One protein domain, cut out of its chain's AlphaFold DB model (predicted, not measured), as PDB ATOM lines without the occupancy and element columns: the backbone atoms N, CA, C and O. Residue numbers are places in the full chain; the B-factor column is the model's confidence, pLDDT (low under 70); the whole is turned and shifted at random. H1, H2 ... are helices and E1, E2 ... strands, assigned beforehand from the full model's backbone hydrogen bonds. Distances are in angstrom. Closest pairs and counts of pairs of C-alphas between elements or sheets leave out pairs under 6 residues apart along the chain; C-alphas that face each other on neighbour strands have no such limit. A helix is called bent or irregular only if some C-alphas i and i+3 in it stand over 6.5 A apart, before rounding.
ATOM      1  N   TRP A   4     262.300 230.734 366.120       62.16
ATOM      2  CA  TRP A   4     261.818 231.092 367.464       62.16
ATOM      3  C   TRP A   4     261.939 232.586 367.793       62.16
ATOM      4  O   TRP A   4     260.992 233.124 368.373       62.16
ATOM      5  N   PRO A   5     263.010 233.293 367.374       63.22
ATOM      6  CA  PRO A   5     263.064 234.743 367.518       63.22
ATOM      7  C   PRO A   5     261.936 235.443 366.752       63.22
ATOM      8  O   PRO A   5     261.375 236.411 367.245       63.22
ATOM      9  N   LYS A   6     261.563 234.924 365.574       58.62
ATOM     10  CA  LYS A   6     260.494 235.481 364.733       58.62
ATOM     11  C   LYS A   6     259.093 235.133 365.250       58.62
ATOM     12  O   LYS A   6     258.191 235.947 365.130       58.62
ATOM     13  N   TRP A   7     258.904 233.928 365.786       54.31
ATOM     14  CA  TRP A   7     257.594 233.398 366.181       54.31
ATOM     15  C   TRP A   7     257.203 233.734 367.617       54.31
ATOM     16  O   TRP A   7     256.028 233.935 367.892       54.31
ATOM     17  N   TYR A   8     258.173 233.788 368.529       55.78
ATOM     18  CA  TYR A   8     257.912 233.912 369.967       55.78
ATOM     19  C   TYR A   8     258.737 235.014 370.633       55.78
ATOM     20  O   TYR A   8     258.687 235.157 371.850       55.78
ATOM     21  N   ASN A   9     259.530 235.771 369.866       62.69
ATOM     22  CA  ASN A   9     260.493 236.741 370.394       62.69
ATOM     23  C   ASN A   9     261.486 236.128 371.410       62.69
ATOM     24  O   ASN A   9     261.994 236.803 372.304       62.69
ATOM     25  N   VAL A  10     261.776 234.828 371.278       61.72
ATOM     26  CA  VAL A  10     262.710 234.099 372.150       61.72
ATOM     27  C   VAL A  10     264.044 233.919 371.434       61.72
ATOM     28  O   VAL A  10     264.104 233.335 370.352       61.72
ATOM     29  N   LYS A  11     265.135 234.372 372.064       69.75
ATOM     30  CA  LYS A  11     266.512 234.164 371.590       69.75
ATOM     31  C   LYS A  11     267.237 233.170 372.495       69.75
ATOM     32  O   LYS A  11     267.569 233.486 373.635       69.75
ATOM     33  N   VAL A  12     267.499 231.973 371.977       65.12
ATOM     34  CA  VAL A  12     268.317 230.967 372.667       65.12
ATOM     35  C   VAL A  12     269.782 231.365 372.503       65.12
ATOM     36  O   VAL A  12     270.259 231.441 371.380       65.12
ATOM     37  N   LYS A  13     270.487 231.654 373.602       67.19
ATOM     38  CA  LYS A  13     271.909 232.056 373.556       67.19
ATOM     39  C   LYS A  13     272.863 230.878 373.758       67.19
ATOM     40  O   LYS A  13     273.885 230.774 373.090       67.19
ATOM     41  N   LYS A  14     272.528 229.992 374.694       66.38
ATOM     42  CA  LYS A  14     273.384 228.896 375.142       66.38
ATOM     43  C   LYS A  14     272.512 227.745 375.621       66.38
ATOM     44  O   LYS A  14     271.515 227.983 376.300       66.38
ATOM     45  N   TRP A  15     272.914 226.522 375.309       68.12
ATOM     46  CA  TRP A  15     272.372 225.315 375.915       68.12
ATOM     47  C   TRP A  15     273.524 224.501 376.483       68.12
ATOM     48  O   TRP A  15     274.430 224.091 375.758       68.12
ATOM     49  N   VAL A  16     273.487 224.272 377.789       56.22
ATOM     50  CA  VAL A  16     274.457 223.427 378.481       56.22
ATOM     51  C   VAL A  16     273.693 222.223 378.993       56.22
ATOM     52  O   VAL A  16     272.683 222.385 379.678       56.22
ATOM     53  N   PHE A  17     274.139 221.024 378.629       49.66
ATOM     54  CA  PHE A  17     273.572 219.815 379.202       49.66
ATOM     55  C   PHE A  17     273.911 219.786 380.699       49.66
ATOM     56  O   PHE A  17     275.082 219.844 381.070       49.66
ATOM     57  N   LEU A  18     272.890 219.737 381.553       46.12
ATOM     58  CA  LEU A  18     273.064 219.424 382.967       46.12
ATOM     59  C   LEU A  18     273.008 217.904 383.102       46.12
ATOM     60  O   LEU A  18     272.107 217.263 382.567       46.12
ATOM     61  N   GLU A  19     273.998 217.332 383.777       39.88
ATOM     62  CA  GLU A  19     274.162 215.889 383.918       39.88
ATOM     63  C   GLU A  19     272.892 215.239 384.499       39.88
ATOM     64  O   GLU A  19     272.450 215.543 385.612       39.88
ATOM     65  N   ALA A  20     272.275 214.344 383.722       41.38
ATOM     66  CA  ALA A  20     271.092 213.605 384.137       41.38
ATOM     67  C   ALA A  20     271.478 212.595 385.230       41.38
ATOM     68  O   ALA A  20     271.871 211.466 384.949       41.38
ATOM     69  N   GLY A  21     271.378 213.011 386.492       42.34
ATOM     70  CA  GLY A  21     271.660 212.143 387.637       42.34
ATOM     71  C   GLY A  21     271.759 212.846 388.989       42.34
ATOM     72  O   GLY A  21     271.532 212.198 390.009       42.34
ATOM     73  N   GLU A  22     272.034 214.153 389.027       42.25
ATOM     74  CA  GLU A  22     272.411 214.808 390.292       42.25
ATOM     75  C   GLU A  22     271.373 215.774 390.881       42.25
ATOM     76  O   GLU A  22     271.376 216.016 392.088       42.25
ATOM     77  N   ALA A  23     270.421 216.260 390.086       43.75
ATOM     78  CA  ALA A  23     269.225 216.936 390.581       43.75
ATOM     79  C   ALA A  23     268.120 216.822 389.528       43.75
ATOM     80  O   ALA A  23     268.320 217.223 388.388       43.75
ATOM     81  N   LYS A  24     266.942 216.299 389.900       49.69
ATOM     82  CA  LYS A  24     265.747 216.469 389.062       49.69
ATOM     83  C   LYS A  24     265.467 217.964 389.005       49.69
ATOM     84  O   LYS A  24     265.109 218.552 390.028       49.69
ATOM     85  N   THR A  25     265.664 218.577 387.849       57.97
ATOM     86  CA  THR A  25     265.320 219.985 387.680       57.97
ATOM     87  C   THR A  25     263.795 220.133 387.700       57.97
ATOM     88  O   THR A  25     263.050 219.177 387.458       57.97
ATOM     89  N   ALA A  26     263.294 221.340 387.984       52.88
ATOM     90  CA  ALA A  26     261.863 221.625 387.841       52.88
ATOM     91  C   ALA A  26     261.369 221.309 386.413       52.88
ATOM     92  O   ALA A  26     260.238 220.861 386.240       52.88
ATOM     93  N   ILE A  27     262.251 221.453 385.415       60.94
ATOM     94  CA  ILE A  27     262.005 221.130 384.006       60.94
ATOM     95  C   ILE A  27     261.791 219.623 383.821       60.94
ATOM     96  O   ILE A  27     260.801 219.227 383.210       60.94
ATOM     97  N   ASP A  28     262.637 218.774 384.412       66.75
ATOM     98  CA  ASP A  28     262.487 217.311 384.328       66.75
ATOM     99  C   ASP A  28     261.192 216.833 384.991       66.75
ATOM    100  O   ASP A  28     260.501 215.947 384.480       66.75
ATOM    101  N   SER A  29     260.836 217.440 386.128       71.94
ATOM    102  CA  SER A  29     259.572 217.154 386.814       71.94
ATOM    103  C   SER A  29     258.370 217.561 385.962       71.94
ATOM    104  O   SER A  29     257.403 216.805 385.871       71.94
ATOM    105  N   HIS A  30     258.427 218.729 385.322       74.94
ATOM    106  CA  HIS A  30     257.356 219.224 384.462       74.94
ATOM    107  C   HIS A  30     257.204 218.362 383.198       74.94
ATOM    108  O   HIS A  30     256.097 217.964 382.836       74.94
ATOM    109  N   HIS A  31     258.320 217.973 382.574       77.06
ATOM    110  CA  HIS A  31     258.336 217.033 381.453       77.06
ATOM    111  C   HIS A  31     257.721 215.675 381.832       77.06
ATOM    112  O   HIS A  31     256.902 215.126 381.089       77.06
ATOM    113  N   ALA A  32     258.064 215.141 383.009       77.62
ATOM    114  CA  ALA A  32     257.487 213.894 383.507       77.62
ATOM    115  C   ALA A  32     255.970 214.006 383.748       77.62
ATOM    116  O   ALA A  32     255.237 213.066 383.436       77.62
ATOM    117  N   GLN A  33     255.489 215.147 384.257       81.06
ATOM    118  CA  GLN A  33     254.058 215.406 384.451       81.06
ATOM    119  C   GLN A  33     253.300 215.435 383.118       81.06
ATOM    120  O   GLN A  33     252.287 214.750 382.989       81.06
ATOM    121  N   ILE A  34     253.833 216.138 382.112       83.94
ATOM    122  CA  ILE A  34     253.274 216.182 380.750       83.94
ATOM    123  C   ILE A  34     253.224 214.776 380.139       83.94
ATOM    124  O   ILE A  34     252.175 214.332 379.673       83.94
ATOM    125  N   SER A  35     254.336 214.039 380.209       86.75
ATOM    126  CA  SER A  35     254.435 212.672 379.675       86.75
ATOM    127  C   SER A  35     253.416 211.732 380.320       86.75
ATOM    128  O   SER A  35     252.762 210.934 379.648       86.75
ATOM    129  N   HIS A  36     253.269 211.822 381.643       83.38
ATOM    130  CA  HIS A  36     252.321 211.005 382.387       83.38
ATOM    131  C   HIS A  36     250.867 211.351 382.042       83.38
ATOM    132  O   HIS A  36     250.051 210.442 381.882       83.38
ATOM    133  N   ALA A  37     250.539 212.637 381.904       84.25
ATOM    134  CA  ALA A  37     249.195 213.090 381.552       84.25
ATOM    135  C   ALA A  37     248.775 212.603 380.154       84.25
ATOM    136  O   ALA A  37     247.717 211.991 380.017       84.25
ATOM    137  N   ILE A  38     249.659 212.730 379.158       84.06
ATOM    138  CA  ILE A  38     249.430 212.233 377.792       84.06
ATOM    139  C   ILE A  38     249.239 210.708 377.780       84.06
ATOM    140  O   ILE A  38     248.268 210.201 377.222       84.06
ATOM    141  N   ASN A  39     250.113 209.959 378.458       85.19
ATOM    142  CA  ASN A  39     249.992 208.500 378.532       85.19
ATOM    143  C   ASN A  39     248.699 208.054 379.230       85.19
ATOM    144  O   ASN A  39     248.095 207.053 378.843       85.19
ATOM    145  N   ARG A  40     248.267 208.779 380.267       80.56
ATOM    146  CA  ARG A  40     246.993 208.522 380.944       80.56
ATOM    147  C   ARG A  40     245.811 208.784 380.013       80.56
ATOM    148  O   ARG A  40     244.892 207.975 380.004       80.56
ATOM    149  N   TYR A  41     245.853 209.865 379.240       80.62
ATOM    150  CA  TYR A  41     244.815 210.215 378.270       80.62
ATOM    151  C   TYR A  41     244.609 209.087 377.247       80.62
ATOM    152  O   TYR A  41     243.499 208.586 377.097       80.62
ATOM    153  N   VAL A  42     245.698 208.559 376.679       82.38
ATOM    154  CA  VAL A  42     245.638 207.402 375.765       82.38
ATOM    155  C   VAL A  42     245.110 206.141 376.459       82.38
ATOM    156  O   VAL A  42     244.284 205.421 375.905       82.38
ATOM    157  N   ARG A  43     245.537 205.866 377.699       82.06
ATOM    158  CA  ARG A  43     245.067 204.694 378.471       82.06
ATOM    159  C   ARG A  43     243.581 204.734 378.810       82.06
ATOM    160  O   ARG A  43     242.989 203.680 379.012       82.06
ATOM    161  N   LEU A  44     242.997 205.924 378.893       78.88
ATOM    162  CA  LEU A  44     241.561 206.110 379.091       78.88
ATOM    163  C   LEU A  44     240.760 205.952 377.785       78.88
ATOM    164  O   LEU A  44     239.543 206.096 377.809       78.88
ATOM    165  N   GLY A  45     241.426 205.622 376.672       79.94
ATOM    166  CA  GLY A  45     240.799 205.345 375.381       79.94
ATOM    167  C   GLY A  45     240.656 206.566 374.475       79.94
ATOM    168  O   GLY A  45     240.041 206.452 373.418       79.94
ATOM    169  N   PHE A  46     241.212 207.721 374.851       79.69
ATOM    170  CA  PHE A  46     241.193 208.911 374.004       79.69
ATOM    171  C   PHE A  46     242.308 208.850 372.947       79.69
ATOM    172  O   PHE A  46     243.453 208.516 373.260       79.69
ATOM    173  N   ASP A  47     241.986 209.189 371.696       85.38
ATOM    174  CA  ASP A  47     242.972 209.305 370.615       85.38
ATOM    175  C   ASP A  47     243.581 210.717 370.585       85.38
ATOM    176  O   ASP A  47     242.977 211.690 371.034       85.38
ATOM    177  N   ILE A  48     244.797 210.826 370.055       84.88
ATOM    178  CA  ILE A  48     245.549 212.075 369.930       84.88
ATOM    179  C   ILE A  48     245.747 212.359 368.443       84.88
ATOM    180  O   ILE A  48     246.812 212.082 367.873       84.88
ATOM    181  N   GLN A  49     244.695 212.836 367.781       81.69
ATOM    182  CA  GLN A  49     244.690 213.074 366.331       81.69
ATOM    183  C   GLN A  49     245.038 214.519 365.985       81.69
ATOM    184  O   GLN A  49     245.691 214.781 364.974       81.69
ATOM    185  N   THR A  50     244.643 215.452 366.841       83.69
ATOM    186  CA  THR A  50     244.772 216.892 366.639       83.69
ATOM    187  C   THR A  50     245.561 217.543 367.771       83.69
ATOM    188  O   THR A  50     245.783 216.961 368.833       83.69
ATOM    189  N   GLY A  51     245.983 218.792 367.565       80.25
ATOM    190  CA  GLY A  51     246.595 219.584 368.631       80.25
ATOM    191  C   GLY A  51     245.691 219.802 369.834       80.25
ATOM    192  O   GLY A  51     246.184 219.878 370.958       80.25
ATOM    193  N   LYS A  52     244.374 219.858 369.599       81.31
ATOM    194  CA  LYS A  52     243.374 220.037 370.651       81.31
ATOM    195  C   LYS A  52     243.333 218.837 371.588       81.31
ATOM    196  O   LYS A  52     243.208 219.019 372.792       81.31
ATOM    197  N   ASP A  53     243.525 217.630 371.064       82.56
ATOM    198  CA  ASP A  53     243.564 216.414 371.880       82.56
ATOM    199  C   ASP A  53     244.777 216.409 372.820       82.56
ATOM    200  O   ASP A  53     244.669 216.007 373.976       82.56
ATOM    201  N   ILE A  54     245.924 216.927 372.360       83.06
ATOM    202  CA  ILE A  54     247.107 217.087 373.216       83.06
ATOM    203  C   ILE A  54     246.862 218.156 374.280       83.06
ATOM    204  O   ILE A  54     247.204 217.942 375.440       83.06
ATOM    205  N   GLU A  55     246.270 219.290 373.902       85.75
ATOM    206  CA  GLU A  55     245.919 220.361 374.839       85.75
ATOM    207  C   GLU A  55     244.979 219.844 375.936       85.75
ATOM    208  O   GLU A  55     245.266 220.013 377.119       85.75
ATOM    209  N   ASN A  56     243.928 219.115 375.553       83.75
ATOM    210  CA  ASN A  56     242.995 218.476 376.479       83.75
ATOM    211  C   ASN A  56     243.707 217.471 377.399       83.75
ATOM    212  O   ASN A  56     243.404 217.400 378.588       83.75
ATOM    213  N   ALA A  57     244.680 216.717 376.878       85.62
ATOM    214  CA  ALA A  57     245.439 215.752 377.669       85.62
ATOM    215  C   ALA A  57     246.290 216.401 378.775       85.62
ATOM    216  O   ALA A  57     246.597 215.737 379.769       85.62
ATOM    217  N   ILE A  58     246.685 217.669 378.619       86.62
ATOM    218  CA  ILE A  58     247.598 218.371 379.540       86.62
ATOM    219  C   ILE A  58     246.979 219.603 380.212       86.62
ATOM    220  O   ILE A  58     247.672 220.293 380.959       86.62
ATOM    221  N   GLN A  59     245.685 219.852 379.996       82.81
ATOM    222  CA  GLN A  59     244.970 221.050 380.458       82.81
ATOM    223  C   GLN A  59     245.045 221.279 381.979       82.81
ATOM    224  O   GLN A  59     245.066 222.418 382.438       82.81
ATOM    225  N   ASP A  60     245.141 220.205 382.768       80.38
ATOM    226  CA  ASP A  60     245.136 220.272 384.235       80.38
ATOM    227  C   ASP A  60     246.533 220.508 384.843       80.38
ATOM    228  O   ASP A  60     246.696 220.564 386.070       80.38
ATOM    229  N   ILE A  61     247.574 220.642 384.012       81.31
ATOM    230  CA  ILE A  61     248.946 220.867 384.477       81.31
ATOM    231  C   ILE A  61     249.168 222.366 384.700       81.31
ATOM    232  O   ILE A  61     249.347 223.149 383.766       81.31
ATOM    233  N   ARG A  62     249.206 222.774 385.975       73.12
ATOM    234  CA  ARG A  62     249.461 224.169 386.370       73.12
ATOM    235  C   ARG A  62     250.760 224.706 385.768       73.12
ATOM    236  O   ARG A  62     251.792 224.051 385.845       73.12
ATOM    237  N   GLY A  63     250.707 225.939 385.264       69.94
ATOM    238  CA  GLY A  63     251.862 226.600 384.648       69.94
ATOM    239  C   GLY A  63     252.142 226.154 383.211       69.94
ATOM    240  O   GLY A  63     253.152 226.565 382.648       69.94
ATOM    241  N   THR A  64     251.256 225.354 382.607       71.44
ATOM    242  CA  THR A  64     251.360 224.959 381.200       71.44
ATOM    243  C   THR A  64     250.529 225.897 380.335       71.44
ATOM    244  O   THR A  64     249.328 226.052 380.542       71.44
ATOM    245  N   SER A  65     251.164 226.515 379.343       73.31
ATOM    246  CA  SER A  65     250.485 227.217 378.254       73.31
ATOM    247  C   SER A  65     250.848 226.526 376.950       73.31
ATOM    248  O   SER A  65     252.018 226.234 376.702       73.31
ATOM    249  N   VAL A  66     249.840 226.228 376.139       70.75
ATOM    250  CA  VAL A  66     249.990 225.427 374.927       70.75
ATOM    251  C   VAL A  66     249.713 226.319 373.727       70.75
ATOM    252  O   VAL A  66     248.669 226.958 373.652       70.75
ATOM    253  N   ALA A  67     250.659 226.375 372.795       69.56
ATOM    254  CA  ALA A  67     250.458 226.983 371.482       69.56
ATOM    255  C   ALA A  67     250.227 225.878 370.445       69.56
ATOM    256  O   ALA A  67     250.643 224.746 370.676       69.56
ATOM    257  N   GLN A  68     249.582 226.219 369.323       68.31
ATOM    258  CA  GLN A  68     249.202 225.324 368.221       68.31
ATOM    259  C   GLN A  68     250.093 224.077 368.092       68.31
ATOM    260  O   GLN A  68     251.239 224.143 367.643       68.31
ATOM    261  N   LEU A  69     249.534 222.931 368.472       78.25
ATOM    262  CA  LEU A  69     250.184 221.637 368.335       78.25
ATOM    263  C   LEU A  69     249.674 220.950 367.070       78.25
ATOM    264  O   LEU A  69     248.480 220.944 366.786       78.25
ATOM    265  N   VAL A  70     250.573 220.346 366.304       75.81
ATOM    266  CA  VAL A  70     250.206 219.463 365.194       75.81
ATOM    267  C   VAL A  70     250.912 218.136 365.447       75.81
ATOM    268  O   VAL A  70     252.145 218.106 365.413       75.81
ATOM    269  N   PRO A  71     250.176 217.054 365.766       73.44
ATOM    270  CA  PRO A  71     250.782 215.750 365.990       73.44
ATOM    271  C   PRO A  71     251.511 215.292 364.726       73.44
ATOM    272  O   PRO A  71     250.893 215.044 363.692       73.44
ATOM    273  N   ASN A  72     252.833 215.165 364.805       75.12
ATOM    274  CA  ASN A  72     253.608 214.595 363.714       75.12
ATOM    275  C   ASN A  72     253.626 213.066 363.848       75.12
ATOM    276  O   ASN A  72     254.282 212.525 364.741       75.12
ATOM    277  N   ARG A  73     252.881 212.379 362.975       67.12
ATOM    278  CA  ARG A  73     252.811 210.909 362.925       67.12
ATOM    279  C   ARG A  73     253.801 210.292 361.925       67.12
ATOM    280  O   ARG A  73     253.975 209.073 361.943       67.12
ATOM    281  N   GLY A  84     279.646 213.552 363.940       63.09
ATOM    282  CA  GLY A  84     280.378 214.159 365.050       63.09
ATOM    283  C   GLY A  84     279.499 214.758 366.150       63.09
ATOM    284  O   GLY A  84     280.029 215.476 366.991       63.09
ATOM    285  N   ASN A  85     278.187 214.488 366.181       59.75
ATOM    286  CA  ASN A  85     277.355 214.871 367.320       59.75
ATOM    287  C   ASN A  85     277.632 213.986 368.551       59.75
ATOM    288  O   ASN A  85     277.845 212.781 368.451       59.75
ATOM    289  N   SER A  86     277.627 214.589 369.737       63.53
ATOM    290  CA  SER A  86     277.702 213.866 371.008       63.53
ATOM    291  C   SER A  86     276.668 214.425 371.972       63.53
ATOM    292  O   SER A  86     276.398 215.627 371.988       63.53
ATOM    293  N   ASN A  87     276.116 213.549 372.812       59.34
ATOM    294  CA  ASN A  87     275.150 213.918 373.850       59.34
ATOM    295  C   ASN A  87     275.723 214.912 374.875       59.34
ATOM    296  O   ASN A  87     274.965 215.564 375.582       59.34
ATOM    297  N   TRP A  88     277.050 215.037 374.943       63.62
ATOM    298  CA  TRP A  88     277.769 215.845 375.930       63.62
ATOM    299  C   TRP A  88     278.118 217.253 375.447       63.62
ATOM    300  O   TRP A  88     278.833 217.981 376.126       63.62
ATOM    301  N   PHE A  89     277.648 217.638 374.263       69.88
ATOM    302  CA  PHE A  89     278.000 218.927 373.691       69.88
ATOM    303  C   PHE A  89     277.354 220.089 374.451       69.88
ATOM    304  O   PHE A  89     276.155 220.094 374.737       69.88
ATOM    305  N   GLU A  90     278.153 221.116 374.722       75.69
ATOM    306  CA  GLU A  90     277.650 222.468 374.916       75.69
ATOM    307  C   GLU A  90     277.317 223.057 373.552       75.69
ATOM    308  O   GLU A  90     278.142 222.998 372.641       75.69
ATOM    309  N   TRP A  91     276.146 223.680 373.448       79.75
ATOM    310  CA  TRP A  91     275.667 224.295 372.219       79.75
ATOM    311  C   TRP A  91     275.506 225.805 372.381       79.75
ATOM    312  O   TRP A  91     275.018 226.294 373.406       79.75
ATOM    313  N   GLN A  92     275.871 226.550 371.342       80.06
ATOM    314  CA  GLN A  92     275.652 227.990 371.246       80.06
ATOM    315  C   GLN A  92     275.010 228.351 369.908       80.06
ATOM    316  O   GLN A  92     275.297 227.744 368.873       80.06
ATOM    317  N   TRP A  93     274.148 229.368 369.948       83.69
ATOM    318  CA  TRP A  93     273.487 229.946 368.777       83.69
ATOM    319  C   TRP A  93     273.875 231.421 368.684       83.69
ATOM    320  O   TRP A  93     273.210 232.271 369.285       83.69
ATOM    321  N   PRO A  94     274.967 231.745 367.976       77.94
ATOM    322  CA  PRO A  94     275.361 233.125 367.747       77.94
ATOM    323  C   PRO A  94     274.248 233.862 366.997       77.94
ATOM    324  O   PRO A  94     273.802 233.437 365.931       77.94
ATOM    325  N   THR A  95     273.773 234.967 367.570       69.44
ATOM    326  CA  THR A  95     272.722 235.802 366.966       69.44
ATOM    327  C   THR A  95     273.278 237.019 366.230       69.44
ATOM    328  O   THR A  95     272.496 237.858 365.794       69.44
ATOM    329  N   SER A  96     274.601 237.187 366.196       69.88
ATOM    330  CA  SER A  96     275.295 238.327 365.584       69.88
ATOM    331  C   SER A  96     276.755 237.958 365.295       69.88
ATOM    332  O   SER A  96     277.343 237.180 366.051       69.88
ATOM    333  N   GLY A  97     277.337 238.547 364.246       79.12
ATOM    334  CA  GLY A  97     278.731 238.336 363.830       79.12
ATOM    335  C   GLY A  97     278.895 237.250 362.760       79.12
ATOM    336  O   GLY A  97     277.912 236.744 362.227       79.12
ATOM    337  N   ASP A  98     280.138 236.861 362.469       78.19
ATOM    338  CA  ASP A  98     280.484 235.971 361.340       78.19
ATOM    339  C   ASP A  98     279.871 234.559 361.428       78.19
ATOM    340  O   ASP A  98     279.783 233.840 360.436       78.19
ATOM    341  N   PHE A  99     279.420 234.163 362.621       77.25
ATOM    342  CA  PHE A  99     278.775 232.874 362.889       77.25
ATOM    343  C   PHE A  99     277.247 232.978 363.015       77.25
ATOM    344  O   PHE A  99     276.602 232.033 363.479       77.25
ATOM    345  N   GLU A 100     276.649 234.113 362.643       76.94
ATOM    346  CA  GLU A 100     275.198 234.293 362.673       76.94
ATOM    347  C   GLU A 100     274.489 233.225 361.823       76.94
ATOM    348  O   GLU A 100     274.850 232.942 360.681       76.94
ATOM    349  N   GLY A 101     273.490 232.570 362.419       74.12
ATOM    350  CA  GLY A 101     272.746 231.478 361.780       74.12
ATOM    351  C   GLY A 101     273.429 230.106 361.837       74.12
ATOM    352  O   GLY A 101     272.781 229.103 361.527       74.12
ATOM    353  N   CYS A 102     274.687 230.026 362.278       81.88
ATOM    354  CA  CYS A 102     275.361 228.758 362.551       81.88
ATOM    355  C   CYS A 102     274.977 228.209 363.934       81.88
ATOM    356  O   CYS A 102     274.484 228.926 364.808       81.88
ATOM    357  N   ILE A 103     275.229 226.919 364.145       83.25
ATOM    358  CA  ILE A 103     275.171 226.299 365.471       83.25
ATOM    359  C   ILE A 103     276.590 225.896 365.850       83.25
ATOM    360  O   ILE A 103     277.244 225.173 365.103       83.25
ATOM    361  N   LEU A 104     277.067 226.351 367.005       81.75
ATOM    362  CA  LEU A 104     278.373 225.967 367.528       81.75
ATOM    363  C   LEU A 104     278.196 224.884 368.584       81.75
ATOM    364  O   LEU A 104     277.300 224.988 369.423       81.75
ATOM    365  N   ALA A 105     279.055 223.870 368.563       82.00
ATOM    366  CA  ALA A 105     279.087 222.849 369.596       82.00
ATOM    367  C   ALA A 105     280.504 222.547 370.078       82.00
ATOM    368  O   ALA A 105     281.440 222.551 369.283       82.00
ATOM    369  N   ARG A 106     280.667 222.254 371.367       78.62
ATOM    370  CA  ARG A 106     281.946 221.804 371.936       78.62
ATOM    371  C   ARG A 106     281.729 220.702 372.961       78.62
ATOM    372  O   ARG A 106     280.771 220.750 373.725       78.62
ATOM    373  N   SER A 107     282.627 219.723 372.988       68.19
ATOM    374  CA  SER A 107     282.507 218.528 373.836       68.19
ATOM    375  C   SER A 107     282.590 218.806 375.331       68.19
ATOM    376  O   SER A 107     282.013 218.062 376.114       68.19
ATOM    377  N   ILE A 108     283.339 219.836 375.727       66.69
ATOM    378  CA  ILE A 108     283.566 220.183 377.128       66.69
ATOM    379  C   ILE A 108     283.304 221.681 377.290       66.69
ATOM    380  O   ILE A 108     283.853 222.488 376.531       66.69
ATOM    381  N   PRO A 109     282.486 222.089 378.271       60.38
ATOM    382  CA  PRO A 109     282.308 223.496 378.558       60.38
ATOM    383  C   PRO A 109     283.639 224.180 378.864       60.38
ATOM    384  O   PRO A 109     284.391 223.754 379.730       60.38
ATOM    385  N   ASN A 110     283.914 225.259 378.140       61.97
ATOM    386  CA  ASN A 110     285.123 226.087 378.221       61.97
ATOM    387  C   ASN A 110     286.437 225.413 377.788       61.97
ATOM    388  O   ASN A 110     287.488 226.024 377.951       61.97
ATOM    389  N   LEU A 111     286.394 224.218 377.184       55.66
ATOM    390  CA  LEU A 111     287.595 223.488 376.770       55.66
ATOM    391  C   LEU A 111     287.447 222.882 375.362       55.66
ATOM    392  O   LEU A 111     286.463 222.209 375.057       55.66
ATOM    393  N   GLY A 112     288.469 223.076 374.527       62.75
ATOM    394  CA  GLY A 112     288.545 222.526 373.171       62.75
ATOM    395  C   GLY A 112     287.946 223.423 372.073       62.75
ATOM    396  O   GLY A 112     287.293 224.427 372.369       62.75
ATOM    397  N   PRO A 113     288.205 223.090 370.792       76.38
ATOM    398  CA  PRO A 113     287.739 223.872 369.651       76.38
ATOM    399  C   PRO A 113     286.223 223.742 369.449       76.38
ATOM    400  O   PRO A 113     285.624 222.707 369.741       76.38
ATOM    401  N   TRP A 114     285.608 224.795 368.907       79.94
ATOM    402  CA  TRP A 114     284.207 224.775 368.494       79.94
ATOM    403  C   TRP A 114     284.035 224.032 367.169       79.94
ATOM    404  O   TRP A 114     284.658 224.372 366.163       79.94
ATOM    405  N   THR A 115     283.118 223.075 367.145       82.88
ATOM    406  CA  THR A 115     282.578 222.499 365.916       82.88
ATOM    407  C   THR A 115     281.470 223.409 365.405       82.88
ATOM    408  O   THR A 115     280.488 223.653 366.105       82.88
ATOM    409  N   THR A 116     281.624 223.920 364.184       84.94
ATOM    410  CA  THR A 116     280.642 224.813 363.559       84.94
ATOM    411  C   THR A 116     279.754 224.026 362.607       84.94
ATOM    412  O   THR A 116     280.242 223.426 361.653       84.94
ATOM    413  N   PHE A 117     278.447 224.062 362.848       81.69
ATOM    414  CA  PHE A 117     277.430 223.531 361.949       81.69
ATOM    415  C   PHE A 117     276.829 224.673 361.135       81.69
ATOM    416  O   PHE A 117     276.188 225.575 361.685       81.69
ATOM    417  N   THR A 118     277.042 224.636 359.822       80.25
ATOM    418  CA  THR A 118     276.599 225.701 358.916       80.25
ATOM    419  C   THR A 118     275.111 225.573 358.572       80.25
ATOM    420  O   THR A 118     274.567 224.462 358.579       80.25
ATOM    421  N   PRO A 119     274.437 226.670 358.176       76.69
ATOM    422  CA  PRO A 119     273.047 226.628 357.721       76.69
ATOM    423  C   PRO A 119     272.795 225.581 356.627       76.69
ATOM    424  O   PRO A 119     271.811 224.851 356.688       76.69
ATOM    425  N   THR A 120     273.731 225.424 355.686       75.81
ATOM    426  CA  THR A 120     273.656 224.441 354.591       75.81
ATOM    427  C   THR A 120     273.721 222.986 355.062       75.81
ATOM    428  O   THR A 120     273.121 222.108 354.443       75.81
ATOM    429  N   GLN A 121     274.432 222.693 356.156       74.50
ATOM    430  CA  GLN A 121     274.433 221.363 356.774       74.50
ATOM    431  C   GLN A 121     273.132 221.100 357.535       74.50
ATOM    432  O   GLN A 121     272.620 219.981 357.511       74.50
ATOM    433  N   LEU A 122     272.579 222.131 358.177       74.19
ATOM    434  CA  LEU A 122     271.333 222.048 358.939       74.19
ATOM    435  C   LEU A 122     270.102 221.930 358.033       74.19
ATOM    436  O   LEU A 122     269.151 221.231 358.379       74.19
ATOM    437  N   GLU A 123     270.126 222.560 356.861       71.19
ATOM    438  CA  GLU A 123     269.055 222.473 355.866       71.19
ATOM    439  C   GLU A 123     268.893 221.042 355.335       71.19
ATOM    440  O   GLU A 123     267.773 220.555 355.215       71.19
ATOM    441  N   LYS A 124     269.998 220.301 355.163       70.75
ATOM    442  CA  LYS A 124     269.979 218.872 354.785       70.75
ATOM    443  C   LYS A 124     269.299 217.968 355.826       70.75
ATOM    444  O   LYS A 124     268.931 216.836 355.511       70.75
ATOM    445  N   LEU A 125     269.130 218.437 357.065       64.31
ATOM    446  CA  LEU A 125     268.406 217.712 358.115       64.31
ATOM    447  C   LEU A 125     266.897 217.978 358.081       64.31
ATOM    448  O   LEU A 125     266.133 217.180 358.627       64.31
TER     449      LEU A 125
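Overview. This is residues 4 to 73 and 84 to 125 of the 320 residues of an uncharacterized protein of Rhizophagus irregularis (UniProt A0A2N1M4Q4). The model is two separate lobes joined by a long arm of chain without a named element: at one end a small three-stranded antiparallel sheet, E1, E2 and E3, with the short helix H4 following E3, and at the other end the long helix H2, on which H3 packs with its last part near Ala 57, making a corner with it, while residues 59 to 73 follow H3 as a long stretch with no named element. Residues 9 to 25 bridge the lobes, and the short helix H1 sits before them, in contact with no other named element. The printed part has 112 residues, with four named helices and three named strands in the order H1 H2 H3 E1 E2 E3 H4; the sheet order is E1 - E2 - E3. The class is mixed, helices and strands, with 46 residues, under half, in named elements. The whole is loose, with a radius of gyration of the C-alphas of 18.1 A and spans of 50 by 34 by 25 A.

Along the chain. Begin at C-alpha 90, (277.650, 222.468, 374.916), where E1 starts and runs over residues 90 to 92. E2 covers residues 103 to 106, 10.4 A long, and E3 residues 115 to 117. H4 then takes residues 119 to 123, ending at (269.055, 222.473, 355.866). Go back to C-alpha 26 at (261.863, 221.625, 387.841): from there H2 runs 25.6 A through residues 26 to 43. H3 covers residues 51 to 58, 11.0 A, and H1 residues 4 to 8.

Arrangement. Look first at the sheet, a meander, each strand the antiparallel neighbour of the one before. E1 and E2 form a hairpin at 153 degrees between their directions; N 90 and O 106 are 2.8 A apart, within hydrogen-bond range. E2 and E3 form another at 159 degrees, with N 105 and O 115 at 2.9 A. Residues 14 to 15 pair antiparallel with residues 91 to 92 of E1. H4 is not on the sheet. In the other lobe H2 touches H3 with residues 34 to 41 alone; the closest C-alphas, of Ile 38 and Ala 57, are 5.3 A apart, and the lines are only just about perpendicular, at 70.1 degrees. H1 and H2 are apart. In H1, H2, H3 and H4 every O i to N i+4 pair is within hydrogen-bond range.

Size, cuts and confidence. The farthest C-alphas, of Leu 44 and Asp 98, are 52.2 A apart. Residues 74 to 83 are not printed, and C-alphas 73 and 84 are 27.8 A apart across the cut. The link from H1 to H2 is long, 17 residues, and residues 21 to 27, of which 26 to 27 belong to H2, stand free. Mean pLDDT of the printed part is 71.9; look for values under 70 at, among others, residues 4 to 28, 84 to 89 and 107 to 112.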